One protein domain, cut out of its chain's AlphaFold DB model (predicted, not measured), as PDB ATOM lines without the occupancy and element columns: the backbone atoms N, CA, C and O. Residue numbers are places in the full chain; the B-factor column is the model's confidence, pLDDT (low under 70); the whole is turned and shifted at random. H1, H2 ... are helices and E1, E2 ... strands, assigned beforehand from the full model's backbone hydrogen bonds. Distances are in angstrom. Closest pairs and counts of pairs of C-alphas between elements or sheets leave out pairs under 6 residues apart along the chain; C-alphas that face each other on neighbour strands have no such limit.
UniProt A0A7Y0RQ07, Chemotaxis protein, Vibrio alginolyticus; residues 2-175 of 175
ATOM      1  N   LYS A   2     -54.641-102.352 -24.776       79.62
ATOM      2  CA  LYS A   2     -54.969-103.509 -23.914       79.62
ATOM      3  C   LYS A   2     -55.761-103.054 -22.673       79.62
ATOM      4  O   LYS A   2     -55.509-101.965 -22.163       79.62
ATOM      5  N   PHE A   3     -56.671-103.893 -22.165       80.94
ATOM      6  CA  PHE A   3     -57.552-103.618 -21.009       80.94
ATOM      7  C   PHE A   3     -56.809-103.051 -19.779       80.94
ATOM      8  O   PHE A   3     -57.261-102.078 -19.183       80.94
ATOM      9  N   ARG A   4     -55.606-103.565 -19.481       82.00
ATOM     10  CA  ARG A   4     -54.747-103.085 -18.380       82.00
ATOM     11  C   ARG A   4     -54.413-101.589 -18.455       82.00
ATOM     12  O   ARG A   4     -54.383-100.937 -17.419       82.00
ATOM     13  N   HIS A   5     -54.209-101.023 -19.647       86.56
ATOM     14  CA  HIS A   5     -53.887 -99.596 -19.775       86.56
ATOM     15  C   HIS A   5     -55.090 -98.690 -19.484       86.56
ATOM     16  O   HIS A   5     -54.903 -97.606 -18.941       86.56
ATOM     17  N   LYS A   6     -56.321 -99.134 -19.789       85.94
ATOM     18  CA  LYS A   6     -57.544 -98.374 -19.476       85.94
ATOM     19  C   LYS A   6     -57.748 -98.248 -17.964       85.94
ATOM     20  O   LYS A   6     -58.035 -97.160 -17.482       85.94
ATOM     21  N   VAL A   7     -57.525 -99.343 -17.231       89.19
ATOM     22  CA  VAL A   7     -57.635 -99.377 -15.763       89.19
ATOM     23  C   VAL A   7     -56.580 -98.484 -15.111       89.19
ATOM     24  O   VAL A   7     -56.925 -97.641 -14.293       89.19
ATOM     25  N   VAL A   8     -55.313 -98.605 -15.521       92.00
ATOM     26  CA  VAL A   8     -54.225 -97.773 -14.973       92.00
ATOM     27  C   VAL A   8     -54.491 -96.286 -15.217       92.00
ATOM     28  O   VAL A   8     -54.377 -95.493 -14.289       92.00
ATOM     29  N   THR A   9     -54.916 -95.910 -16.426       92.00
ATOM     30  CA  THR A   9     -55.210 -94.506 -16.762       92.00
ATOM     31  C   THR A   9     -56.357 -93.952 -15.913       92.00
ATOM     32  O   THR A   9     -56.245 -92.851 -15.385       92.00
ATOM     33  N   ALA A  10     -57.438 -94.721 -15.735       92.19
ATOM     34  CA  ALA A  10     -58.572 -94.310 -14.910       92.19
ATOM     35  C   ALA A  10     -58.170 -94.098 -13.439       92.19
ATOM     36  O   ALA A  10     -58.514 -93.072 -12.853       92.19
ATOM     37  N   SER A  11     -57.384 -95.015 -12.864       93.00
ATOM     38  CA  SER A  11     -56.891 -94.890 -11.487       93.00
ATOM     39  C   SER A  11     -55.940 -93.704 -11.309       93.00
ATOM     40  O   SER A  11     -56.026 -92.998 -10.308       93.00
ATOM     41  N   SER A  12     -55.058 -93.446 -12.280       94.12
ATOM     42  CA  SER A  12     -54.157 -92.288 -12.247       94.12
ATOM     43  C   SER A  12     -54.912 -90.961 -12.335       94.12
ATOM     44  O   SER A  12     -54.579 -90.039 -11.600       94.12
ATOM     45  N   ILE A  13     -55.940 -90.865 -13.188       95.38
ATOM     46  CA  ILE A  13     -56.784 -89.664 -13.290       95.38
ATOM     47  C   ILE A  13     -57.527 -89.424 -11.978       95.38
ATOM     48  O   ILE A  13     -57.530 -88.303 -11.479       95.38
ATOM     49  N   LEU A  14     -58.117 -90.473 -11.397       94.94
ATOM     50  CA  LEU A  14     -58.811 -90.369 -10.116       94.94
ATOM     51  C   LEU A  14     -57.871 -89.854  -9.020       94.94
ATOM     52  O   LEU A  14     -58.226 -88.927  -8.299       94.94
ATOM     53  N   LEU A  15     -56.665 -90.420  -8.930       96.00
ATOM     54  CA  LEU A  15     -55.654 -90.005  -7.960       96.00
ATOM     55  C   LEU A  15     -55.192 -88.560  -8.188       96.00
ATOM     56  O   LEU A  15     -55.003 -87.814  -7.233       96.00
ATOM     57  N   LEU A  16     -55.039 -88.144  -9.444       96.25
ATOM     58  CA  LEU A  16     -54.672 -86.771  -9.772       96.25
ATOM     59  C   LEU A  16     -55.768 -85.796  -9.325       96.25
ATOM     60  O   LEU A  16     -55.466 -84.807  -8.665       96.25
ATOM     61  N   ILE A  17     -57.040 -86.110  -9.596       96.44
ATOM     62  CA  ILE A  17     -58.184 -85.284  -9.185       96.44
ATOM     63  C   ILE A  17     -58.247 -85.150  -7.661       96.44
ATOM     64  O   ILE A  17     -58.402 -84.039  -7.152       96.44
ATOM     65  N   THR A  18     -58.113 -86.255  -6.922       96.38
ATOM     66  CA  THR A  18     -58.195 -86.219  -5.455       96.38
ATOM     67  C   THR A  18     -57.044 -85.426  -4.847       96.38
ATOM     68  O   THR A  18     -57.282 -84.583  -3.984       96.38
ATOM     69  N   VAL A  19     -55.814 -85.619  -5.333       96.44
ATOM     70  CA  VAL A  19     -54.643 -84.852  -4.884       96.44
ATOM     71  C   VAL A  19     -54.794 -83.368  -5.215       96.44
ATOM     72  O   VAL A  19     -54.508 -82.529  -4.365       96.44
ATOM     73  N   SER A  20     -55.279 -83.015  -6.410       96.12
ATOM     74  CA  SER A  20     -55.508 -81.617  -6.793       96.12
ATOM     75  C   SER A  20     -56.563 -80.937  -5.923       96.12
ATOM     76  O   SER A  20     -56.362 -79.793  -5.504       96.12
ATOM     77  N   LEU A  21     -57.665 -81.628  -5.614       96.50
ATOM     78  CA  LEU A  21     -58.723 -81.090  -4.762       96.50
ATOM     79  C   LEU A  21     -58.221 -80.869  -3.329       96.50
ATOM     80  O   LEU A  21     -58.364 -79.771  -2.793       96.50
ATOM     81  N   LEU A  22     -57.558 -81.878  -2.750       96.75
ATOM     82  CA  LEU A  22     -56.971 -81.787  -1.412       96.75
ATOM     83  C   LEU A  22     -55.901 -80.697  -1.339       96.75
ATOM     84  O   LEU A  22     -55.910 -79.902  -0.408       96.75
ATOM     85  N   SER A  23     -55.019 -80.612  -2.337       96.75
ATOM     86  CA  SER A  23     -53.972 -79.589  -2.402       96.75
ATOM     87  C   SER A  23     -54.567 -78.181  -2.451       96.75
ATOM     88  O   SER A  23     -54.141 -77.294  -1.714       96.75
ATOM     89  N   THR A  24     -55.623 -77.979  -3.243       96.62
ATOM     90  CA  THR A  24     -56.310 -76.684  -3.329       96.62
ATOM     91  C   THR A  24     -56.944 -76.303  -1.992       96.62
ATOM     92  O   THR A  24     -56.740 -75.188  -1.510       96.62
ATOM     93  N   GLN A  25     -57.654 -77.240  -1.356       96.94
ATOM     94  CA  GLN A  25     -58.239 -77.033  -0.031       96.94
ATOM     95  C   GLN A  25     -57.159 -76.729   1.014       96.94
ATOM     96  O   GLN A  25     -57.305 -75.791   1.793       96.94
ATOM     97  N   GLN A  26     -56.049 -77.472   0.996       96.94
ATOM     98  CA  GLN A  26     -54.910 -77.275   1.888       96.94
ATOM     99  C   GLN A  26     -54.347 -75.855   1.752       96.94
ATOM    100  O   GLN A  26     -54.160 -75.171   2.754       96.94
ATOM    101  N   VAL A  27     -54.116 -75.386   0.520       97.25
ATOM    102  CA  VAL A  27     -53.592 -74.037   0.272       97.25
ATOM    103  C   VAL A  27     -54.568 -72.960   0.746       97.25
ATOM    104  O   VAL A  27     -54.128 -71.975   1.337       97.25
ATOM    105  N   MET A  28     -55.875 -73.128   0.530       96.69
ATOM    106  CA  MET A  28     -56.882 -72.176   1.019       96.69
ATOM    107  C   MET A  28     -56.909 -72.112   2.551       96.69
ATOM    108  O   MET A  28     -56.876 -71.018   3.114       96.69
ATOM    109  N   THR A  29     -56.895 -73.267   3.220       97.69
ATOM    110  CA  THR A  29     -56.877 -73.354   4.686       97.69
ATOM    111  C   THR A  29     -55.615 -72.730   5.268       97.69
ATOM    112  O   THR A  29     -55.714 -71.895   6.161       97.69
ATOM    113  N   ILE A  30     -54.438 -73.072   4.731       97.44
ATOM    114  CA  ILE A  30     -53.163 -72.509   5.195       97.44
ATOM    115  C   ILE A  30     -53.169 -70.993   5.025       97.44
ATOM    116  O   ILE A  30     -52.843 -70.280   5.964       97.44
ATOM    117  N   ARG A  31     -53.598 -70.477   3.864       97.00
ATOM    118  CA  ARG A  31     -53.687 -69.026   3.641       97.00
ATOM    119  C   ARG A  31     -54.600 -68.344   4.657       97.00
ATOM    120  O   ARG A  31     -54.219 -67.311   5.196       97.00
ATOM    121  N   SER A  32     -55.767 -68.925   4.937       97.38
ATOM    122  CA  SER A  32     -56.707 -68.386   5.926       97.38
ATOM    123  C   SER A  32     -56.106 -68.371   7.330       97.38
ATOM    124  O   SER A  32     -56.136 -67.342   7.995       97.38
ATOM    125  N   GLN A  33     -55.513 -69.487   7.762       96.81
ATOM    126  CA  GLN A  33     -54.895 -69.608   9.083       96.81
ATOM    127  C   GLN A  33     -53.702 -68.665   9.231       96.81
ATOM    128  O   GLN A  33     -53.575 -67.978  10.236       96.81
ATOM    129  N   THR A  34     -52.843 -68.567   8.213       97.62
ATOM    130  CA  THR A  34     -51.724 -67.619   8.212       97.62
ATOM    131  C   THR A  34     -52.219 -66.177   8.303       97.62
ATOM    132  O   THR A  34     -51.668 -65.406   9.084       97.62
ATOM    133  N   GLN A  35     -53.273 -65.806   7.569       97.56
ATOM    134  CA  GLN A  35     -53.850 -64.465   7.659       97.56
ATOM    135  C   GLN A  35     -54.425 -64.180   9.051       97.56
ATOM    136  O   GLN A  35     -54.221 -63.094   9.590       97.56
ATOM    137  N   GLU A  36     -55.124 -65.147   9.644       97.75
ATOM    138  CA  GLU A  36     -55.672 -65.031  10.994       97.75
ATOM    139  C   GLU A  36     -54.563 -64.888  12.044       97.75
ATOM    140  O   GLU A  36     -54.629 -63.990  12.885       97.75
ATOM    141  N   HIS A  37     -53.498 -65.689  11.944       96.69
ATOM    142  CA  HIS A  37     -52.326 -65.578  12.810       96.69
ATOM    143  C   HIS A  37     -51.649 -64.213  12.681       96.69
ATOM    144  O   HIS A  37     -51.395 -63.577  13.699       96.69
ATOM    145  N   ILE A  38     -51.426 -63.721  11.458       97.94
ATOM    146  CA  ILE A  38     -50.856 -62.385  11.233       97.94
ATOM    147  C   ILE A  38     -51.742 -61.309  11.866       97.94
ATOM    148  O   ILE A  38     -51.241 -60.457  12.598       97.94
ATOM    149  N   ASN A  39     -53.056 -61.358  11.641       98.12
ATOM    150  CA  ASN A  39     -53.989 -60.381  12.202       98.12
ATOM    151  C   ASN A  39     -53.993 -60.412  13.737       98.12
ATOM    152  O   ASN A  39     -54.009 -59.359  14.376       98.12
ATOM    153  N   SER A  40     -53.954 -61.608  14.330       97.94
ATOM    154  CA  SER A  40     -53.875 -61.783  15.780       97.94
ATOM    155  C   SER A  40     -52.569 -61.224  16.341       97.94
ATOM    156  O   SER A  40     -52.604 -60.461  17.302       97.94
ATOM    157  N   SER A  41     -51.428 -61.530  15.715       98.00
ATOM    158  CA  SER A  41     -50.122 -61.011  16.129       98.00
ATOM    159  C   SER A  41     -50.048 -59.489  16.016       98.00
ATOM    160  O   SER A  41     -49.583 -58.832  16.941       98.00
ATOM    161  N   VAL A  42     -50.558 -58.900  14.929       98.06
ATOM    162  CA  VAL A  42     -50.624 -57.435  14.783       98.06
ATOM    163  C   VAL A  42     -51.485 -56.823  15.886       98.06
ATOM    164  O   VAL A  42     -51.083 -55.841  16.505       98.06
ATOM    165  N   LYS A  43     -52.646 -57.415  16.185       98.12
ATOM    166  CA  LYS A  43     -53.525 -56.942  17.261       98.12
ATOM    167  C   LYS A  43     -52.858 -57.028  18.635       98.12
ATOM    168  O   LYS A  43     -52.995 -56.103  19.435       98.12
ATOM    169  N   GLU A  44     -52.150 -58.115  18.915       97.56
ATOM    170  CA  GLU A  44     -51.420 -58.303  20.169       97.56
ATOM    171  C   GLU A  44     -50.293 -57.276  20.319       97.56
ATOM    172  O   GLU A  44     -50.192 -56.631  21.361       97.56
ATOM    173  N   ILE A  45     -49.522 -57.037  19.254       97.69
ATOM    174  CA  ILE A  45     -48.481 -56.003  19.226       97.69
ATOM    175  C   ILE A  45     -49.091 -54.622  19.476       97.69
ATOM    176  O   ILE A  45     -48.614 -53.904  20.351       97.69
ATOM    177  N   LEU A  46     -50.165 -54.257  18.769       97.88
ATOM    178  CA  LEU A  46     -50.842 -52.970  18.970       97.88
ATOM    179  C   LEU A  46     -51.350 -52.811  20.404       97.88
ATOM    180  O   LEU A  46     -51.201 -51.747  20.999       97.88
ATOM    181  N   THR A  47     -51.911 -53.876  20.977       98.06
ATOM    182  CA  THR A  47     -52.387 -53.875  22.366       98.06
ATOM    183  C   THR A  47     -51.225 -53.692  23.340       98.06
ATOM    184  O   THR A  47     -51.307 -52.874  24.250       98.06
ATOM    185  N   SER A  48     -50.122 -54.413  23.131       97.88
ATOM    186  CA  SER A  48     -48.921 -54.319  23.962       97.88
ATOM    187  C   SER A  48     -48.300 -52.921  23.907       97.88
ATOM    188  O   SER A  48     -48.076 -52.304  24.945       97.88
ATOM    189  N   VAL A  49     -48.120 -52.366  22.704       97.50
ATOM    190  CA  VAL A  49     -47.610 -51.000  22.511       97.50
ATOM    191  C   VAL A  49     -48.537 -49.978  23.165       97.50
ATOM    192  O   VAL A  49     -48.065 -49.109  23.894       97.50
ATOM    193  N   SER A  50     -49.854 -50.106  22.977       97.19
ATOM    194  CA  SER A  50     -50.835 -49.223  23.617       97.19
ATOM    195  C   SER A  50     -50.750 -49.284  25.142       97.19
ATOM    196  O   SER A  50     -50.831 -48.246  25.793       97.19
ATOM    197  N   ASN A  51     -50.577 -50.474  25.720       97.50
ATOM    198  CA  ASN A  51     -50.438 -50.641  27.164       97.50
ATOM    199  C   ASN A  51     -49.155 -49.986  27.684       97.50
ATOM    200  O   ASN A  51     -49.194 -49.306  28.708       97.50
ATOM    201  N   THR A  52     -48.040 -50.137  26.966       96.81
ATOM    202  CA  THR A  52     -46.768 -49.496  27.317       96.81
ATOM    203  C   THR A  52     -46.886 -47.975  27.273       96.81
ATOM    204  O   THR A  52     -46.569 -47.317  28.259       96.81
ATOM    205  N   VAL A  53     -47.428 -47.411  26.186       94.94
ATOM    206  CA  VAL A  53     -47.657 -45.959  26.068       94.94
ATOM    207  C   VAL A  53     -48.580 -45.463  27.180       94.94
ATOM    208  O   VAL A  53     -48.301 -44.446  27.808       94.94
ATOM    209  N   GLN A  54     -49.659 -46.193  27.473       96.19
ATOM    210  CA  GLN A  54     -50.587 -45.827  28.540       96.19
ATOM    211  C   GLN A  54     -49.918 -45.842  29.919       96.19
ATOM    212  O   GLN A  54     -50.189 -44.953  30.729       96.19
ATOM    213  N   SER A  55     -49.065 -46.833  30.182       97.56
ATOM    214  CA  SER A  55     -48.311 -46.968  31.429       97.56
ATOM    215  C   SER A  55     -47.322 -45.819  31.608       97.56
ATOM    216  O   SER A  55     -47.364 -45.138  32.630       97.56
ATOM    217  N   GLU A  56     -46.497 -45.546  30.595       95.50
ATOM    218  CA  GLU A  56     -45.543 -44.430  30.600       95.50
ATOM    219  C   GLU A  56     -46.260 -43.088  30.782       95.50
ATOM    220  O   GLU A  56     -45.925 -42.292  31.657       95.50
ATOM    221  N   MET A  57     -47.325 -42.863  30.014       96.12
ATOM    222  CA  MET A  57     -48.110 -41.637  30.082       96.12
ATOM    223  C   MET A  57     -48.785 -41.463  31.452       96.12
ATOM    224  O   MET A  57     -48.874 -40.348  31.962       96.12
ATOM    225  N   ASN A  58     -49.251 -42.541  32.087       97.62
ATOM    226  CA  ASN A  58     -49.781 -42.472  33.451       97.62
ATOM    227  C   ASN A  58     -48.687 -42.142  34.470       97.62
ATOM    228  O   ASN A  58     -48.899 -41.250  35.284       97.62
ATOM    229  N   ALA A  59     -47.507 -42.756  34.366       97.62
ATOM    230  CA  ALA A  59     -46.378 -42.433  35.234       97.62
ATOM    231  C   ALA A  59     -45.969 -40.952  35.120       97.62
ATOM    232  O   ALA A  59     -45.757 -40.289  36.135       97.62
ATOM    233  N   LYS A  60     -45.931 -40.396  33.898       97.44
ATOM    234  CA  LYS A  60     -45.675 -38.960  33.672       97.44
ATOM    235  C   LYS A  60     -46.758 -38.077  34.287       97.44
ATOM    236  O   LYS A  60     -46.431 -37.076  34.919       97.44
ATOM    237  N   LYS A  61     -48.033 -38.446  34.140       98.19
ATOM    238  CA  LYS A  61     -49.151 -37.709  34.747       98.19
ATOM    239  C   LYS A  61     -49.097 -37.723  36.270       98.19
ATOM    240  O   LYS A  61     -49.322 -36.688  36.888       98.19
ATOM    241  N   ASP A  62     -48.803 -38.870  36.867       98.31
ATOM    242  CA  ASP A  62     -48.728 -38.996  38.320       98.31
ATOM    243  C   ASP A  62     -47.543 -38.202  38.873       98.31
ATOM    244  O   ASP A  62     -47.712 -37.454  39.834       98.31
ATOM    245  N   LEU A  63     -46.386 -38.244  38.200       98.31
ATOM    246  CA  LEU A  63     -45.242 -37.404  38.551       98.31
ATOM    247  C   LEU A  63     -45.566 -35.905  38.426       98.31
ATOM    248  O   LEU A  63     -45.272 -35.141  39.343       98.31
ATOM    249  N   ALA A  64     -46.199 -35.485  37.327       98.44
ATOM    250  CA  ALA A  64     -46.633 -34.103  37.126       98.44
ATOM    251  C   ALA A  64     -47.592 -33.646  38.237       98.44
ATOM    252  O   ALA A  64     -47.400 -32.584  38.830       98.44
ATOM    253  N   ARG A  65     -48.583 -34.478  38.581       98.12
ATOM    254  CA  ARG A  65     -49.511 -34.205  39.682       98.12
ATOM    255  C   ARG A  65     -48.772 -34.049  41.008       98.12
ATOM    256  O   ARG A  65     -48.966 -33.036  41.670       98.12
ATOM    257  N   SER A  66     -47.889 -34.980  41.364       98.12
ATOM    258  CA  SER A  66     -47.129 -34.891  42.615       98.12
ATOM    259  C   SER A  66     -46.252 -33.639  42.679       98.12
ATOM    260  O   SER A  66     -46.196 -32.988  43.715       98.12
ATOM    261  N   ILE A  67     -45.593 -33.259  41.578       98.12
ATOM    262  CA  ILE A  67     -44.811 -32.013  41.524       98.12
ATOM    263  C   ILE A  67     -45.724 -30.797  41.734       98.12
ATOM    264  O   ILE A  67     -45.367 -29.900  42.496       98.12
ATOM    265  N   THR A  68     -46.897 -30.777  41.090       97.81
ATOM    266  CA  THR A  68     -47.882 -29.694  41.244       97.81
ATOM    267  C   THR A  68     -48.321 -29.571  42.703       97.81
ATOM    268  O   THR A  68     -48.209 -28.495  43.279       97.81
ATOM    269  N   GLU A  69     -48.739 -30.676  43.326       96.88
ATOM    270  CA  GLU A  69     -49.194 -30.722  44.724       96.88
ATOM    271  C   GLU A  69     -48.110 -30.258  45.710       96.88
ATOM    272  O   GLU A  69     -48.408 -29.582  46.692       96.88
ATOM    273  N   ILE A  70     -46.838 -30.579  45.446       97.19
ATOM    274  CA  ILE A  70     -45.718 -30.089  46.259       97.19
ATOM    275  C   ILE A  70     -45.566 -28.572  46.092       97.19
ATOM    276  O   ILE A  70     -45.444 -27.857  47.082       97.19
ATOM    277  N   ILE A  71     -45.612 -28.055  44.861       97.00
ATOM    278  CA  ILE A  71     -45.511 -26.611  44.602       97.00
ATOM    279  C   ILE A  71     -46.665 -25.834  45.256       97.00
ATOM    280  O   ILE A  71     -46.445 -24.742  45.786       97.00
ATOM    281  N   GLU A  72     -47.872 -26.403  45.285       95.69
ATOM    282  CA  GLU A  72     -49.054 -25.816  45.932       95.69
ATOM    283  C   GLU A  72     -48.891 -25.571  47.443       95.69
ATOM    284  O   GLU A  72     -49.659 -24.795  48.017       95.69
ATOM    285  N   LEU A  73     -47.871 -26.147  48.093       95.88
ATOM    286  CA  LEU A  73     -47.549 -25.849  49.492       95.88
ATOM    287  C   LEU A  73     -47.068 -24.401  49.690       95.88
ATOM    288  O   LEU A  73     -47.416 -23.778  50.693       95.88
ATOM    289  N   SER A  74     -46.311 -23.858  48.730       95.88
ATOM    290  CA  SER A  74     -45.768 -22.489  48.766       95.88
ATOM    291  C   SER A  74     -45.700 -21.858  47.362       95.88
ATOM    292  O   SER A  74     -44.635 -21.419  46.929       95.88
ATOM    293  N   PRO A  75     -46.822 -21.733  46.629       94.31
ATOM    294  CA  PRO A  75     -46.801 -21.436  45.193       94.31
ATOM    295  C   PRO A  75     -46.420 -19.983  44.866       94.31
ATOM    296  O   PRO A  75     -46.113 -19.654  43.722       94.31
ATOM    297  N   ASN A  76     -46.432 -19.091  45.862       94.50
ATOM    298  CA  ASN A  76     -45.992 -17.700  45.712       94.50
ATOM    299  C   ASN A  76     -44.491 -17.512  45.989       94.50
ATOM    300  O   ASN A  76     -43.944 -16.459  45.651       94.50
ATOM    301  N   ASP A  77     -43.826 -18.497  46.599       96.50
ATOM    302  CA  ASP A  77     -42.378 -18.475  46.792       96.50
ATOM    303  C   ASP A  77     -41.699 -18.937  45.499       96.50
ATOM    304  O   ASP A  77     -41.590 -20.122  45.195       96.50
ATOM    305  N   ARG A  78     -41.262 -17.963  44.700       95.94
ATOM    306  CA  ARG A  78     -40.675 -18.217  43.379       95.94
ATOM    307  C   ARG A  78     -39.380 -19.021  43.454       95.94
ATOM    308  O   ARG A  78     -39.109 -19.805  42.549       95.94
ATOM    309  N   THR A  79     -38.594 -18.833  44.514       97.81
ATOM    310  CA  THR A  79     -37.349 -19.582  44.718       97.81
ATOM    311  C   THR A  79     -37.675 -21.035  45.025       97.81
ATOM    312  O   THR A  79     -37.120 -21.924  44.390       97.81
ATOM    313  N   TYR A  80     -38.647 -21.277  45.907       97.88
ATOM    314  CA  TYR A  80     -39.147 -22.622  46.189       97.88
ATOM    315  C   TYR A  80     -39.657 -23.334  44.929       97.88
ATOM    316  O   TYR A  80     -39.308 -24.490  44.692       97.88
ATOM    317  N   VAL A  81     -40.438 -22.638  44.095       97.56
ATOM    318  CA  VAL A  81     -40.923 -23.188  42.822       97.56
ATOM    319  C   VAL A  81     -39.748 -23.568  41.922       97.56
ATOM    320  O   VAL A  81     -39.660 -24.724  41.508       97.56
ATOM    321  N   LYS A  82     -38.816 -22.641  41.656       97.62
ATOM    322  CA  LYS A  82     -37.642 -22.904  40.803       97.62
ATOM    323  C   LYS A  82     -36.804 -24.068  41.346       97.62
ATOM    324  O   LYS A  82     -36.470 -24.969  40.586       97.62
ATOM    325  N   ASP A  83     -36.557 -24.120  42.654       98.06
ATOM    326  CA  ASP A  83     -35.785 -25.191  43.299       98.06
ATOM    327  C   ASP A  83     -36.405 -26.583  43.119       98.06
ATOM    328  O   ASP A  83     -35.673 -27.577  43.073       98.06
ATOM    329  N   ILE A  84     -37.739 -26.677  43.045       98.06
ATOM    330  CA  ILE A  84     -38.446 -27.932  42.759       98.06
ATOM    331  C   ILE A  84     -38.305 -28.308  41.288       98.06
ATOM    332  O   ILE A  84     -37.975 -29.459  40.995       98.06
ATOM    333  N   LEU A  85     -38.540 -27.360  40.375       97.75
ATOM    334  CA  LEU A  85     -38.450 -27.607  38.932       97.75
ATOM    335  C   LEU A  85     -37.038 -28.045  38.513       97.75
ATOM    336  O   LEU A  85     -36.887 -28.893  37.637       97.75
ATOM    337  N   GLU A  86     -36.012 -27.525  39.187       97.81
ATOM    338  CA  GLU A  86     -34.599 -27.837  38.943       97.81
ATOM    339  C   GLU A  86     -34.115 -29.129  39.619       97.81
ATOM    340  O   GLU A  86     -32.957 -29.528  39.455       97.81
ATOM    341  N   LYS A  87     -34.958 -29.829  40.399       98.12
ATOM    342  CA  LYS A  87     -34.541 -31.115  40.977       98.12
ATOM    343  C   LYS A  87     -34.216 -32.120  39.862       98.12
ATOM    344  O   LYS A  87     -34.912 -32.153  38.846       98.12
ATOM    345  N   PRO A  88     -33.231 -33.020  40.074       97.56
ATOM    346  CA  PRO A  88     -32.779 -33.940  39.031       97.56
ATOM    347  C   PRO A  88     -33.892 -34.795  38.423       97.56
ATOM    348  O   PRO A  88     -33.916 -34.982  37.214       97.56
ATOM    349  N   THR A  89     -34.817 -35.304  39.244       96.88
ATOM    350  CA  THR A  89     -35.898 -36.178  38.768       96.88
ATOM    351  C   THR A  89     -36.914 -35.436  37.891       96.88
ATOM    352  O   THR A  89     -37.141 -35.910  36.782       96.88
ATOM    353  N   PRO A  90     -37.510 -34.295  38.304       95.88
ATOM    354  CA  PRO A  90     -38.296 -33.453  37.401       95.88
ATOM    355  C   PRO A  90     -37.541 -33.097  36.115       95.88
ATOM    356  O   PRO A  90     -38.036 -33.390  35.028       95.88
ATOM    357  N   LYS A  91     -36.317 -32.565  36.234       95.62
ATOM    358  CA  LYS A  91     -35.531 -32.074  35.093       95.62
ATOM    359  C   LYS A  91     -35.180 -33.162  34.073       95.62
ATOM    360  O   LYS A  91     -35.155 -32.885  32.886       95.62
ATOM    361  N   SER A  92     -34.946 -34.405  34.501       96.00
ATOM    362  CA  SER A  92     -34.674 -35.520  33.580       96.00
ATOM    363  C   SER A  92     -35.928 -36.231  33.059       96.00
ATOM    364  O   SER A  92     -35.833 -37.059  32.154       96.00
ATOM    365  N   SER A  93     -37.101 -35.959  33.641       96.75
ATOM    366  CA  SER A  93     -38.344 -36.660  33.302       96.75
ATOM    367  C   SER A  93     -39.150 -35.982  32.201       96.75
ATOM    368  O   SER A  93     -40.041 -36.622  31.644       96.75
ATOM    369  N   PHE A  94     -38.873 -34.725  31.888       97.31
ATOM    370  CA  PHE A  94     -39.612 -33.934  30.908       97.31
ATOM    371  C   PHE A  94     -38.621 -33.134  30.068       97.31
ATOM    372  O   PHE A  94     -37.493 -32.922  30.506       97.31
ATOM    373  N   LEU A  95     -39.032 -32.702  28.876       96.06
ATOM    374  CA  LEU A  95     -38.219 -31.796  28.061       96.06
ATOM    375  C   LEU A  95     -38.007 -30.465  28.786       96.06
ATOM    376  O   LEU A  95     -36.887 -29.977  28.879       96.06
ATOM    377  N   ALA A  96     -39.094 -29.925  29.329       96.94
ATOM    378  CA  ALA A  96     -39.112 -28.739  30.161       96.94
ATOM    379  C   ALA A  96     -40.332 -28.795  31.087       96.94
ATOM    380  O   ALA A  96     -41.324 -29.483  30.822       96.94
ATOM    381  N   ILE A  97     -40.256 -28.070  32.192       97.88
ATOM    382  CA  ILE A  97     -41.349 -27.869  33.133       97.88
ATOM    383  C   ILE A  97     -41.426 -26.385  33.424       97.88
ATOM    384  O   ILE A  97     -40.402 -25.738  33.638       97.88
ATOM    385  N   GLY A  98     -42.636 -25.854  33.529       97.19
ATOM    386  CA  GLY A  98     -42.804 -24.494  34.005       97.19
ATOM    387  C   GLY A  98     -44.105 -24.241  34.732       97.19
ATOM    388  O   GLY A  98     -45.012 -25.069  34.769       97.19
ATOM    389  N   PHE A  99     -44.158 -23.068  35.345       97.75
ATOM    390  CA  PHE A  99     -45.195 -22.582  36.235       97.75
ATOM    391  C   PHE A  99     -45.540 -21.146  35.836       97.75
ATOM    392  O   PHE A  99     -44.788 -20.211  36.118       97.75
ATOM    393  N   GLY A 100     -46.658 -20.974  35.132       97.38
ATOM    394  CA  GLY A 100     -47.144 -19.679  34.665       97.38
ATOM    395  C   GLY A 100     -48.189 -19.096  35.611       97.38
ATOM    396  O   GLY A 100     -49.243 -19.696  35.810       97.38
ATOM    397  N   TYR A 101     -47.935 -17.909  36.156       96.75
ATOM    398  CA  TYR A 101     -48.866 -17.201  37.033       96.75
ATOM    399  C   TYR A 101     -49.988 -16.528  36.234       96.75
ATOM    400  O   TYR A 101     -49.746 -15.760  35.304       96.75
ATOM    401  N   GLU A 102     -51.235 -16.742  36.657       95.19
ATOM    402  CA  GLU A 102     -52.419 -16.112  36.051       95.19
ATOM    403  C   GLU A 102     -52.397 -14.580  36.206       95.19
ATOM    404  O   GLU A 102     -52.764 -13.838  35.293       95.19
ATOM    405  N   SER A 103     -51.949 -14.101  37.369       93.69
ATOM    406  CA  SER A 103     -52.090 -12.702  37.787       93.69
ATOM    407  C   SER A 103     -51.284 -11.720  36.939       93.69
ATOM    408  O   SER A 103     -51.756 -10.620  36.658       93.69
ATOM    409  N   ASN A 104     -50.073 -12.098  36.535       91.88
ATOM    410  CA  ASN A 104     -49.128 -11.208  35.862       91.88
ATOM    411  C   ASN A 104     -48.474 -11.822  34.617       91.88
ATOM    412  O   ASN A 104     -47.679 -11.140  33.979       91.88
ATOM    413  N   GLY A 105     -48.785 -13.076  34.272       92.81
ATOM    414  CA  GLY A 105     -48.160 -13.766  33.141       92.81
ATOM    415  C   GLY A 105     -46.680 -14.098  33.357       92.81
ATOM    416  O   GLY A 105     -46.005 -14.483  32.410       92.81
ATOM    417  N   PHE A 106     -46.153 -13.960  34.577       94.62
ATOM    418  CA  PHE A 106     -44.790 -14.377  34.884       94.62
ATOM    419  C   PHE A 106     -44.687 -15.902  34.805       94.62
ATOM    420  O   PHE A 106     -45.608 -16.603  35.228       94.62
ATOM    421  N   VAL A 107     -43.570 -16.417  34.299       96.38
ATOM    422  CA  VAL A 107     -43.313 -17.854  34.206       96.38
ATOM    423  C   VAL A 107     -41.998 -18.193  34.894       96.38
ATOM    424  O   VAL A 107     -41.023 -17.453  34.789       96.38
ATOM    425  N   ILE A 108     -42.000 -19.296  35.634       96.69
ATOM    426  CA  ILE A 108     -40.797 -19.948  36.156       96.69
ATOM    427  C   ILE A 108     -40.674 -21.262  35.407       96.69
ATOM    428  O   ILE A 108     -41.656 -21.987  35.319       96.69
ATOM    429  N   GLU A 109     -39.509 -21.572  34.871       96.25
ATOM    430  CA  GLU A 109     -39.288 -22.746  34.028       96.25
ATOM    431  C   GLU A 109     -37.948 -23.420  34.389       96.25
ATOM    432  O   GLU A 109     -37.355 -23.034  35.401       96.25
ATOM    433  N   ASN A 110     -37.508 -24.457  33.670       96.25
ATOM    434  CA  ASN A 110     -36.248 -25.176  33.930       96.25
ATOM    435  C   ASN A 110     -35.457 -25.586  32.665       96.25
ATOM    436  O   ASN A 110     -34.606 -26.479  32.739       96.25
ATOM    437  N   ASP A 111     -35.745 -24.969  31.522       94.94
ATOM    438  CA  ASP A 111     -35.010 -25.121  30.270       94.94
ATOM    439  C   ASP A 111     -33.778 -24.200  30.281       94.94
ATOM    440  O   ASP A 111     -33.865 -22.982  30.156       94.94
ATOM    441  N   ASP A 112     -32.587 -24.794  30.404       91.12
ATOM    442  CA  ASP A 112     -31.319 -24.052  30.472       91.12
ATOM    443  C   ASP A 112     -31.025 -23.228  29.199       91.12
ATOM    444  O   ASP A 112     -30.176 -22.332  29.218       91.12
ATOM    445  N   GLY A 113     -31.665 -23.569  28.074       89.44
ATOM    446  CA  GLY A 113     -31.464 -22.929  26.777       89.44
ATOM    447  C   GLY A 113     -32.495 -21.857  26.437       89.44
ATOM    448  O   GLY A 113     -32.397 -21.258  25.359       89.44
ATOM    449  N   TRP A 114     -33.475 -21.615  27.308       92.44
ATOM    450  CA  TRP A 114     -34.609 -20.759  27.003       92.44
ATOM    451  C   TRP A 114     -34.952 -19.814  28.146       92.44
ATOM    452  O   TRP A 114     -34.994 -20.182  29.308       92.44
ATOM    453  N   ASP A 115     -35.267 -18.578  27.778       88.62
ATOM    454  CA  ASP A 115     -35.832 -17.590  28.683       88.62
ATOM    455  C   ASP A 115     -37.088 -17.002  28.043       88.62
ATOM    456  O   ASP A 115     -37.153 -16.746  26.831       88.62
ATOM    457  N   ALA A 116     -38.095 -16.739  28.871       88.12
ATOM    458  CA  ALA A 116     -39.316 -16.096  28.426       88.12
ATOM    459  C   ALA A 116     -39.033 -14.647  27.996       88.12
ATOM    460  O   ALA A 116     -38.778 -13.763  28.813       88.12
ATOM    461  N   GLY A 117     -39.096 -14.401  26.685       86.62
ATOM    462  CA  GLY A 117     -39.014 -13.056  26.119       86.62
ATOM    463  C   GLY A 117     -40.194 -12.162  26.540       86.62
ATOM    464  O   GLY A 117     -41.210 -12.659  27.024       86.62
ATOM    465  N   PRO A 118     -40.111 -10.841  26.303       86.62
ATOM    466  CA  PRO A 118     -41.134  -9.879  26.734       86.62
ATOM    467  C   PRO A 118     -42.523 -10.121  26.118       86.62
ATOM    468  O   PRO A 118     -43.524  -9.727  26.708       86.62
ATOM    469  N   ASP A 119     -42.585 -10.783  24.959       88.81
ATOM    470  CA  ASP A 119     -43.831 -11.098  24.250       88.81
ATOM    471  C   ASP A 119     -44.430 -12.460  24.651       88.81
ATOM    472  O   ASP A 119     -45.489 -12.851  24.153       88.81
ATOM    473  N   TYR A 120     -43.755 -13.225  25.516       93.81
ATOM    474  CA  TYR A 120     -44.243 -14.528  25.947       93.81
ATOM    475  C   TYR A 120     -45.319 -14.371  27.026       93.81
ATOM    476  O   TYR A 120     -45.035 -13.961  28.149       93.81
ATOM    477  N   ASP A 121     -46.554 -14.756  26.701       95.94
ATOM    478  CA  ASP A 121     -47.647 -14.853  27.670       95.94
ATOM    479  C   ASP A 121     -48.027 -16.328  27.898       95.94
ATOM    480  O   ASP A 121     -48.626 -16.948  27.005       95.94
ATOM    481  N   PRO A 122     -47.739 -16.909  29.080       96.12
ATOM    482  CA  PRO A 122     -48.087 -18.295  29.378       96.12
ATOM    483  C   PRO A 122     -49.598 -18.543  29.293       96.12
ATOM    484  O   PRO A 122     -50.013 -19.632  28.911       96.12
ATOM    485  N   ARG A 123     -50.443 -17.537  29.563       96.69
ATOM    486  CA  ARG A 123     -51.912 -17.681  29.617       96.69
ATOM    487  C   ARG A 123     -52.546 -17.927  28.253       96.69
ATOM    488  O   ARG A 123     -53.682 -18.385  28.174       96.69
ATOM    489  N   GLN A 124     -51.815 -17.626  27.183       96.50
ATOM    490  CA  GLN A 124     -52.243 -17.854  25.804       96.50
ATOM    491  C   GLN A 124     -51.765 -19.208  25.264       96.50
ATOM    492  O   GLN A 124     -52.088 -19.577  24.134       96.50
ATOM    493  N   ARG A 125     -50.974 -19.958  26.042       97.44
ATOM    494  CA  ARG A 125     -50.409 -21.232  25.600       97.44
ATOM    495  C   ARG A 125     -51.433 -22.367  25.724       97.44
ATOM    496  O   ARG A 125     -52.229 -22.367  26.668       97.44
ATOM    497  N   PRO A 126     -51.400 -23.369  24.820       97.75
ATOM    498  CA  PRO A 126     -52.364 -24.473  24.825       97.75
ATOM    499  C   PRO A 126     -52.448 -25.215  26.162       97.75
ATOM    500  O   PRO A 126     -53.548 -25.495  26.634       97.75
ATOM    501  N   TRP A 127     -51.306 -25.471  26.808       97.75
ATOM    502  CA  TRP A 127     -51.238 -26.135  28.112       97.75
ATOM    503  C   TRP A 127     -51.946 -25.348  29.215       97.75
ATOM    504  O   TRP A 127     -52.664 -25.936  30.023       97.75
ATOM    505  N   PHE A 128     -51.811 -24.022  29.213       98.12
ATOM    506  CA  PHE A 128     -52.416 -23.160  30.220       98.12
ATOM    507  C   PHE A 128     -53.930 -23.151  30.055       98.12
ATOM    508  O   PHE A 128     -54.673 -23.415  30.998       98.12
ATOM    509  N   ILE A 129     -54.388 -22.894  28.828       97.75
ATOM    510  CA  ILE A 129     -55.812 -22.833  28.495       97.75
ATOM    511  C   ILE A 129     -56.477 -24.179  28.797       97.75
ATOM    512  O   ILE A 129     -57.534 -24.215  29.428       97.75
ATOM    513  N   ALA A 130     -55.853 -25.290  28.399       97.69
ATOM    514  CA  ALA A 130     -56.392 -26.625  28.625       97.69
ATOM    515  C   ALA A 130     -56.487 -26.961  30.124       97.69
ATOM    516  O   ALA A 130     -57.542 -27.405  30.579       97.69
ATOM    517  N   ALA A 131     -55.421 -26.719  30.896       97.44
ATOM    518  CA  ALA A 131     -55.393 -27.013  32.329       97.44
ATOM    519  C   ALA A 131     -56.400 -26.151  33.104       97.44
ATOM    520  O   ALA A 131     -57.151 -26.663  33.938       97.44
ATOM    521  N   LYS A 132     -56.477 -24.856  32.780       96.12
ATOM    522  CA  LYS A 132     -57.435 -23.925  33.385       96.12
ATOM    523  C   LYS A 132     -58.879 -24.306  33.080       96.12
ATOM    524  O   LYS A 132     -59.693 -24.350  33.998       96.12
ATOM    525  N   ASN A 133     -59.194 -24.603  31.818       96.00
ATOM    526  CA  ASN A 133     -60.552 -24.960  31.403       96.00
ATOM    527  C   ASN A 133     -61.007 -26.287  32.011       96.00
ATOM    528  O   ASN A 133     -62.165 -26.420  32.401       96.00
ATOM    529  N   LYS A 134     -60.104 -27.271  32.093       96.12
ATOM    530  CA  LYS A 134     -60.415 -28.562  32.706       96.12
ATOM    531  C   LYS A 134     -60.505 -28.469  34.231       96.12
ATOM    532  O   LYS A 134     -61.277 -29.203  34.838       96.12
ATOM    533  N   GLY A 135     -59.710 -27.596  34.851       94.56
ATOM    534  CA  GLY A 135     -59.610 -27.483  36.307       94.56
ATOM    535  C   GLY A 135     -58.934 -28.687  36.974       94.56
ATOM    536  O   GLY A 135     -58.963 -28.799  38.201       94.56
ATOM    537  N   ASP A 136     -58.302 -29.557  36.187       95.25
ATOM    538  CA  ASP A 136     -57.559 -30.749  36.601       95.25
ATOM    539  C   ASP A 136     -56.489 -31.072  35.540       95.25
ATOM    540  O   ASP A 136     -56.444 -30.443  34.478       95.25
ATOM    541  N   LEU A 137     -55.642 -32.060  35.814       97.31
ATOM    542  CA  LEU A 137     -54.609 -32.554  34.918       97.31
ATOM    543  C   LEU A 137     -55.169 -32.891  33.527       97.31
ATOM    544  O   LEU A 137     -56.155 -33.625  33.380       97.31
ATOM    545  N   VAL A 138     -54.495 -32.422  32.482       98.00
ATOM    546  CA  VAL A 138     -54.841 -32.640  31.073       98.00
ATOM    547  C   VAL A 138     -53.591 -32.972  30.264       98.00
ATOM    548  O   VAL A 138     -52.492 -32.600  30.649       98.00
ATOM    549  N   VAL A 139     -53.753 -33.676  29.147       97.88
ATOM    550  CA  VAL A 139     -52.713 -33.793  28.116       97.88
ATOM    551  C   VAL A 139     -53.184 -32.956  26.937       97.88
ATOM    552  O   VAL A 139     -54.350 -33.070  26.555       97.88
ATOM    553  N   THR A 140     -52.334 -32.077  26.419       97.75
ATOM    554  CA  THR A 140     -52.690 -31.218  25.286       97.75
ATOM    555  C   THR A 140     -52.718 -32.003  23.980       97.75
ATOM    556  O   THR A 140     -52.048 -33.027  23.839       97.75
ATOM    557  N   ASP A 141     -53.417 -31.462  22.987       96.19
ATOM    558  CA  ASP A 141     -53.128 -31.808  21.598       96.19
ATOM    559  C   ASP A 141     -51.707 -31.341  21.213       96.19
ATOM    560  O   ASP A 141     -51.157 -30.445  21.871       96.19
ATOM    561  N   PRO A 142     -51.103 -31.919  20.157       97.25
ATOM    562  CA  PRO A 142     -49.824 -31.467  19.623       97.25
ATOM    563  C   PRO A 142     -49.814 -29.977  19.264       97.25
ATOM    564  O   PRO A 142     -50.718 -29.488  18.585       97.25
ATOM    565  N   TYR A 143     -48.771 -29.255  19.671       96.44
ATOM    566  CA  TYR A 143     -48.606 -27.833  19.366       96.44
ATOM    567  C   TYR A 143     -47.131 -27.454  19.201       96.44
ATOM    568  O   TYR A 143     -46.238 -28.202  19.584       96.44
ATOM    569  N   VAL A 144     -46.874 -26.284  18.606       95.88
ATOM    570  CA  VAL A 144     -45.505 -25.792  18.392       95.88
ATOM    571  C   VAL A 144     -44.963 -25.169  19.674       95.88
ATOM    572  O   VAL A 144     -45.509 -24.181  20.191       95.88
ATOM    573  N   ASP A 145     -43.862 -25.731  20.154       93.69
ATOM    574  CA  ASP A 145     -43.148 -25.266  21.330       93.69
ATOM    575  C   ASP A 145     -42.585 -23.845  21.142       93.69
ATOM    576  O   ASP A 145     -42.143 -23.442  20.061       93.69
ATOM    577  N   ALA A 146     -42.617 -23.059  22.215       89.38
ATOM    578  CA  ALA A 146     -42.053 -21.719  22.234       89.38
ATOM    579  C   ALA A 146     -40.520 -21.735  22.291       89.38
ATOM    580  O   ALA A 146     -39.925 -20.850  21.664       89.38
ATOM    581  N   SER A 147     -39.922 -22.721  22.975       90.38
ATOM    582  CA  SER A 147     -38.469 -22.883  23.108       90.38
ATOM    583  C   SER A 147     -37.860 -23.485  21.838       90.38
ATOM    584  O   SER A 147     -37.265 -22.774  21.024       90.38
ATOM    585  N   SER A 148     -38.113 -24.769  21.593       90.19
ATOM    586  CA  SER A 148     -37.471 -25.574  20.547       90.19
ATOM    587  C   SER A 148     -38.012 -25.357  19.131       90.19
ATOM    588  O   SER A 148     -37.351 -25.719  18.160       90.19
ATOM    589  N   LYS A 149     -39.219 -24.786  18.989       91.62
ATOM    590  CA  LYS A 149     -39.999 -24.714  17.731       91.62
ATOM    591  C   LYS A 149     -40.418 -26.069  17.147       91.62
ATOM    592  O   LYS A 149     -40.960 -26.104  16.040       91.62
ATOM    593  N   ASN A 150     -40.232 -27.159  17.885       94.31
ATOM    594  CA  ASN A 150     -40.713 -28.480  17.497       94.31
ATOM    595  C   ASN A 150     -42.180 -28.673  17.894       94.31
ATOM    596  O   ASN A 150     -42.731 -27.924  18.704       94.31
ATOM    597  N   VAL A 151     -42.826 -29.677  17.301       96.62
ATOM    598  CA  VAL A 151     -44.168 -30.092  17.724       96.62
ATOM    599  C   VAL A 151     -44.023 -30.990  18.948       96.62
ATOM    600  O   VAL A 151     -43.324 -31.996  18.883       96.62
ATOM    601  N   ILE A 152     -44.691 -30.626  20.039       97.06
ATOM    602  CA  ILE A 152     -44.661 -31.344  21.316       97.06
ATOM    603  C   ILE A 152     -46.076 -31.558  21.853       97.06
ATOM    604  O   ILE A 152     -47.041 -30.967  21.357       97.06
ATOM    605  N   ILE A 153     -46.187 -32.360  22.908       97.50
ATOM    606  CA  ILE A 153     -47.357 -32.389  23.791       97.50
ATOM    607  C   ILE A 153     -46.930 -32.001  25.205       97.50
ATOM    608  O   ILE A 153     -45.781 -32.198  25.592       97.50
ATOM    609  N   SER A 154     -47.874 -31.511  26.001       98.12
ATOM    610  CA  SER A 154     -47.625 -31.222  27.412       98.12
ATOM    611  C   SER A 154     -48.659 -31.903  28.286       98.12
ATOM    612  O   SER A 154     -49.850 -31.943  27.960       98.12
ATOM    613  N   VAL A 155     -48.224 -32.370  29.453       98.44
ATOM    614  CA  VAL A 155     -49.140 -32.538  30.580       98.44
ATOM    615  C   VAL A 155     -49.341 -31.154  31.192       98.44
ATOM    616  O   VAL A 155     -48.377 -30.493  31.557       98.44
ATOM    617  N   GLY A 156     -50.581 -30.686  31.258       98.38
ATOM    618  CA  GLY A 156     -50.952 -29.428  31.895       98.38
ATOM    619  C   GLY A 156     -51.642 -29.680  33.228       98.38
ATOM    620  O   GLY A 156     -52.529 -30.532  33.303       98.38
ATOM    621  N   THR A 157     -51.287 -28.935  34.271       98.25
ATOM    622  CA  THR A 157     -51.959 -29.004  35.580       98.25
ATOM    623  C   THR A 157     -52.288 -27.601  36.097       98.25
ATOM    624  O   THR A 157     -51.516 -26.665  35.887       98.25
ATOM    625  N   PRO A 158     -53.443 -27.394  36.747       96.88
ATOM    626  CA  PRO A 158     -53.717 -26.140  37.437       96.88
ATOM    627  C   PRO A 158     -53.029 -26.139  38.805       96.88
ATOM    628  O   PRO A 158     -53.304 -27.013  39.619       96.88
ATOM    629  N   GLY A 159     -52.198 -25.134  39.075       93.38
ATOM    630  CA  GLY A 159     -51.671 -24.853  40.408       93.38
ATOM    631  C   GLY A 159     -52.667 -24.001  41.189       93.38
ATOM    632  O   GLY A 159     -52.984 -22.870  40.795       93.38
ATOM    633  N   LYS A 160     -53.195 -24.542  42.282       90.50
ATOM    634  CA  LYS A 160     -54.257 -23.928  43.077       90.50
ATOM    635  C   LYS A 160     -53.745 -23.431  44.422       90.50
ATOM    636  O   LYS A 160     -52.883 -24.023  45.056       90.50
ATOM    637  N   GLN A 161     -54.352 -22.352  44.901       89.25
ATOM    638  CA  GLN A 161     -54.221 -21.891  46.279       89.25
ATOM    639  C   GLN A 161     -55.620 -21.590  46.815       89.25
ATOM    640  O   GLN A 161     -56.391 -20.882  46.172       89.25
ATOM    641  N   ASN A 162     -55.980 -22.147  47.977       85.69
ATOM    642  CA  ASN A 162     -57.317 -21.986  48.574       85.69
ATOM    643  C   ASN A 162     -58.467 -22.298  47.587       85.69
ATOM    644  O   ASN A 162     -59.436 -21.547  47.487       85.69
ATOM    645  N   CYS A 163     -58.337 -23.391  46.824       82.50
ATOM    646  CA  CYS A 163     -59.291 -23.834  45.794       82.50
ATOM    647  C   CYS A 163     -59.463 -22.903  44.575       82.50
ATOM    648  O   CYS A 163     -60.320 -23.172  43.736       82.50
ATOM    649  N   GLN A 164     -58.647 -21.856  44.429       88.06
ATOM    650  CA  GLN A 164     -58.625 -20.997  43.241       88.06
ATOM    651  C   GLN A 164     -57.389 -21.288  42.394       88.06
ATOM    652  O   GLN A 164     -56.308 -21.513  42.934       88.06
ATOM    653  N   VAL A 165     -57.542 -21.281  41.069       90.38
ATOM    654  CA  VAL A 165     -56.417 -21.432  40.137       90.38
ATOM    655  C   VAL A 165     -55.552 -20.175  40.208       90.38
ATOM    656  O   VAL A 165     -55.989 -19.096  39.815       90.38
ATOM    657  N   LEU A 166     -54.335 -20.325  40.726       94.56
ATOM    658  CA  LEU A 166     -53.329 -19.266  40.829       94.56
ATOM    659  C   LEU A 166     -52.408 -19.261  39.602       94.56
ATOM    660  O   LEU A 166     -51.934 -18.211  39.160       94.56
ATOM    661  N   ALA A 167     -52.148 -20.449  39.069       96.38
ATOM    662  CA  ALA A 167     -51.217 -20.689  37.986       96.38
ATOM    663  C   ALA A 167     -51.623 -21.935  37.201       96.38
ATOM    664  O   ALA A 167     -52.438 -22.739  37.654       96.38
ATOM    665  N   CYS A 168     -51.026 -22.118  36.035       97.94
ATOM    666  CA  CYS A 168     -51.016 -23.405  35.353       97.94
ATOM    667  C   CYS A 168     -49.571 -23.821  35.105       97.94
ATOM    668  O   CYS A 168     -48.686 -22.975  34.963       97.94
ATOM    669  N   MET A 169     -49.346 -25.124  35.057       98.25
ATOM    670  CA  MET A 169     -48.051 -25.714  34.779       98.25
ATOM    671  C   MET A 169     -48.069 -26.452  33.454       98.25
ATOM    672  O   MET A 169     -49.120 -26.939  33.026       98.25
ATOM    673  N   PHE A 170     -46.895 -26.570  32.849       98.12
ATOM    674  CA  PHE A 170     -46.640 -27.484  31.745       98.12
ATOM    675  C   PHE A 170     -45.532 -28.456  32.125       98.12
ATOM    676  O   PHE A 170     -44.619 -28.101  32.865       98.12
ATOM    677  N   TYR A 171     -45.630 -29.666  31.591       98.31
ATOM    678  CA  TYR A 171     -44.603 -30.695  31.635       98.31
ATOM    679  C   TYR A 171     -44.476 -31.256  30.220       98.31
ATOM    680  O   TYR A 171     -45.344 -32.013  29.768       98.31
ATOM    681  N   ASP A 172     -43.444 -30.826  29.508       97.75
ATOM    682  CA  ASP A 172     -43.303 -31.061  28.076       97.75
ATOM    683  C   ASP A 172     -42.741 -32.448  27.781       97.75
ATOM    684  O   ASP A 172     -41.850 -32.960  28.465       97.75
ATOM    685  N   LEU A 173     -43.288 -33.069  26.743       95.94
ATOM    686  CA  LEU A 173     -42.913 -34.388  26.264       95.94
ATOM    687  C   LEU A 173     -42.658 -34.315  24.760       95.94
ATOM    688  O   LEU A 173     -43.394 -33.662  24.015       95.94
ATOM    689  N   GLU A 174     -41.622 -35.022  24.327       91.00
ATOM    690  CA  GLU A 174     -41.362 -35.240  22.907       91.00
ATOM    691  C   GLU A 174     -42.431 -36.171  22.317       91.00
ATOM    692  O   GLU A 174     -42.995 -37.012  23.028       91.00
ATOM    693  N   LEU A 175     -42.727 -35.982  21.030       82.06
ATOM    694  CA  LEU A 175     -43.631 -36.840  20.260       82.06
ATOM    695  C   LEU A 175     -42.927 -38.082  19.712       82.06
ATOM    696  O   LEU A 175     -41.768 -37.959  19.261       82.06
TER     697      LEU A 175
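What this domain is: This is residues 2 to 175 of the 175 residues of the protein "Chemotaxis protein" of Vibrio alginolyticus (UniProt A0A7Y0RQ07). One very long helix, H1, sticks out as an arm from a compact head: residues 2 to 56 stand free, while residues 57 to 71 pack on one face of a twisted sheet of four strands. H2 folds back beside the end of H1 over the same face, H4 covers the opposite face, and H3 only grazes the sheet. The printed part has 174 residues with four named helices and four named strands, in the order H1 H2 H3 E1 E2 H4 E3 E4; the sheet runs E2 E1 E4 E3, all antiparallel, and the class is mixed, helices and strands. The whole is extended, with a radius of gyration of the C-alphas of 31.2 A and spans of 111 by 30 by 30 A, and the arm makes the length.

Where its parts are: H1, residues 3 to 71, begins at C-alpha 3 (-57.552, -103.618, -21.009), ends at C-alpha 71 (-45.511, -26.611, 44.602) and measures 101.9 A. H2 is residues 78 to 85 and H3 residues 88 to 93. E1, residues 97 to 101, and E2, residues 107 to 109, form a hairpin. H4 is residues 126 to 134. E3, residues 151 to 161, 31.4 A, and E4, residues 164 to 174, 30.2 A, form a second hairpin; E4 ends at C-alpha 174 (-41.362, -35.240, 22.907).

How they stand to each other: E2 and E3 are the edge strands. N 155 and O 171 of E3 and E4 are 2.9 A apart, N 100 and O 168 of E1 and E4 2.9 A, and N 99 and O 108 of E1 and E2 2.7 A. The sheet makes three layers, helices on both of its faces: H1 and H2 on one face, H4 on the other. H1 is over E3 at a height of 9.6 A, slantwise at 35 degrees on the local plane; the closest C-alphas are those of Thr 68 and Gly 159, 6.2 A. H1 with residues 67 to 71 alone touches H2, a helical hairpin with a shallow tilt of 24 degrees, opposite ways; the closest C-alphas, of Ile 71 and Val 81, are 6.0 A apart. The closest C-alphas of H4 and E3, Trp 127 and Gly 156, are 5.0 A apart. H1 and H4 are apart. In H1, H2, H3 and H4 every O i to N i+4 pair is within hydrogen-bond range.

The domain as a whole: The C-alphas of Lys 2 and Asp 77, the two farthest apart, are 111.3 A apart. Without the free stretch, 119 residues span 35 by 34 by 28 A. The printed part has no cut. The links E2 to H4 and H4 to E3 are long, 16 residues each; in the second, residues 138 to 139 pair antiparallel with residues 155 to 156 of E3. Mean pLDDT of the printed part is 95.3, and no printed residue is under 70.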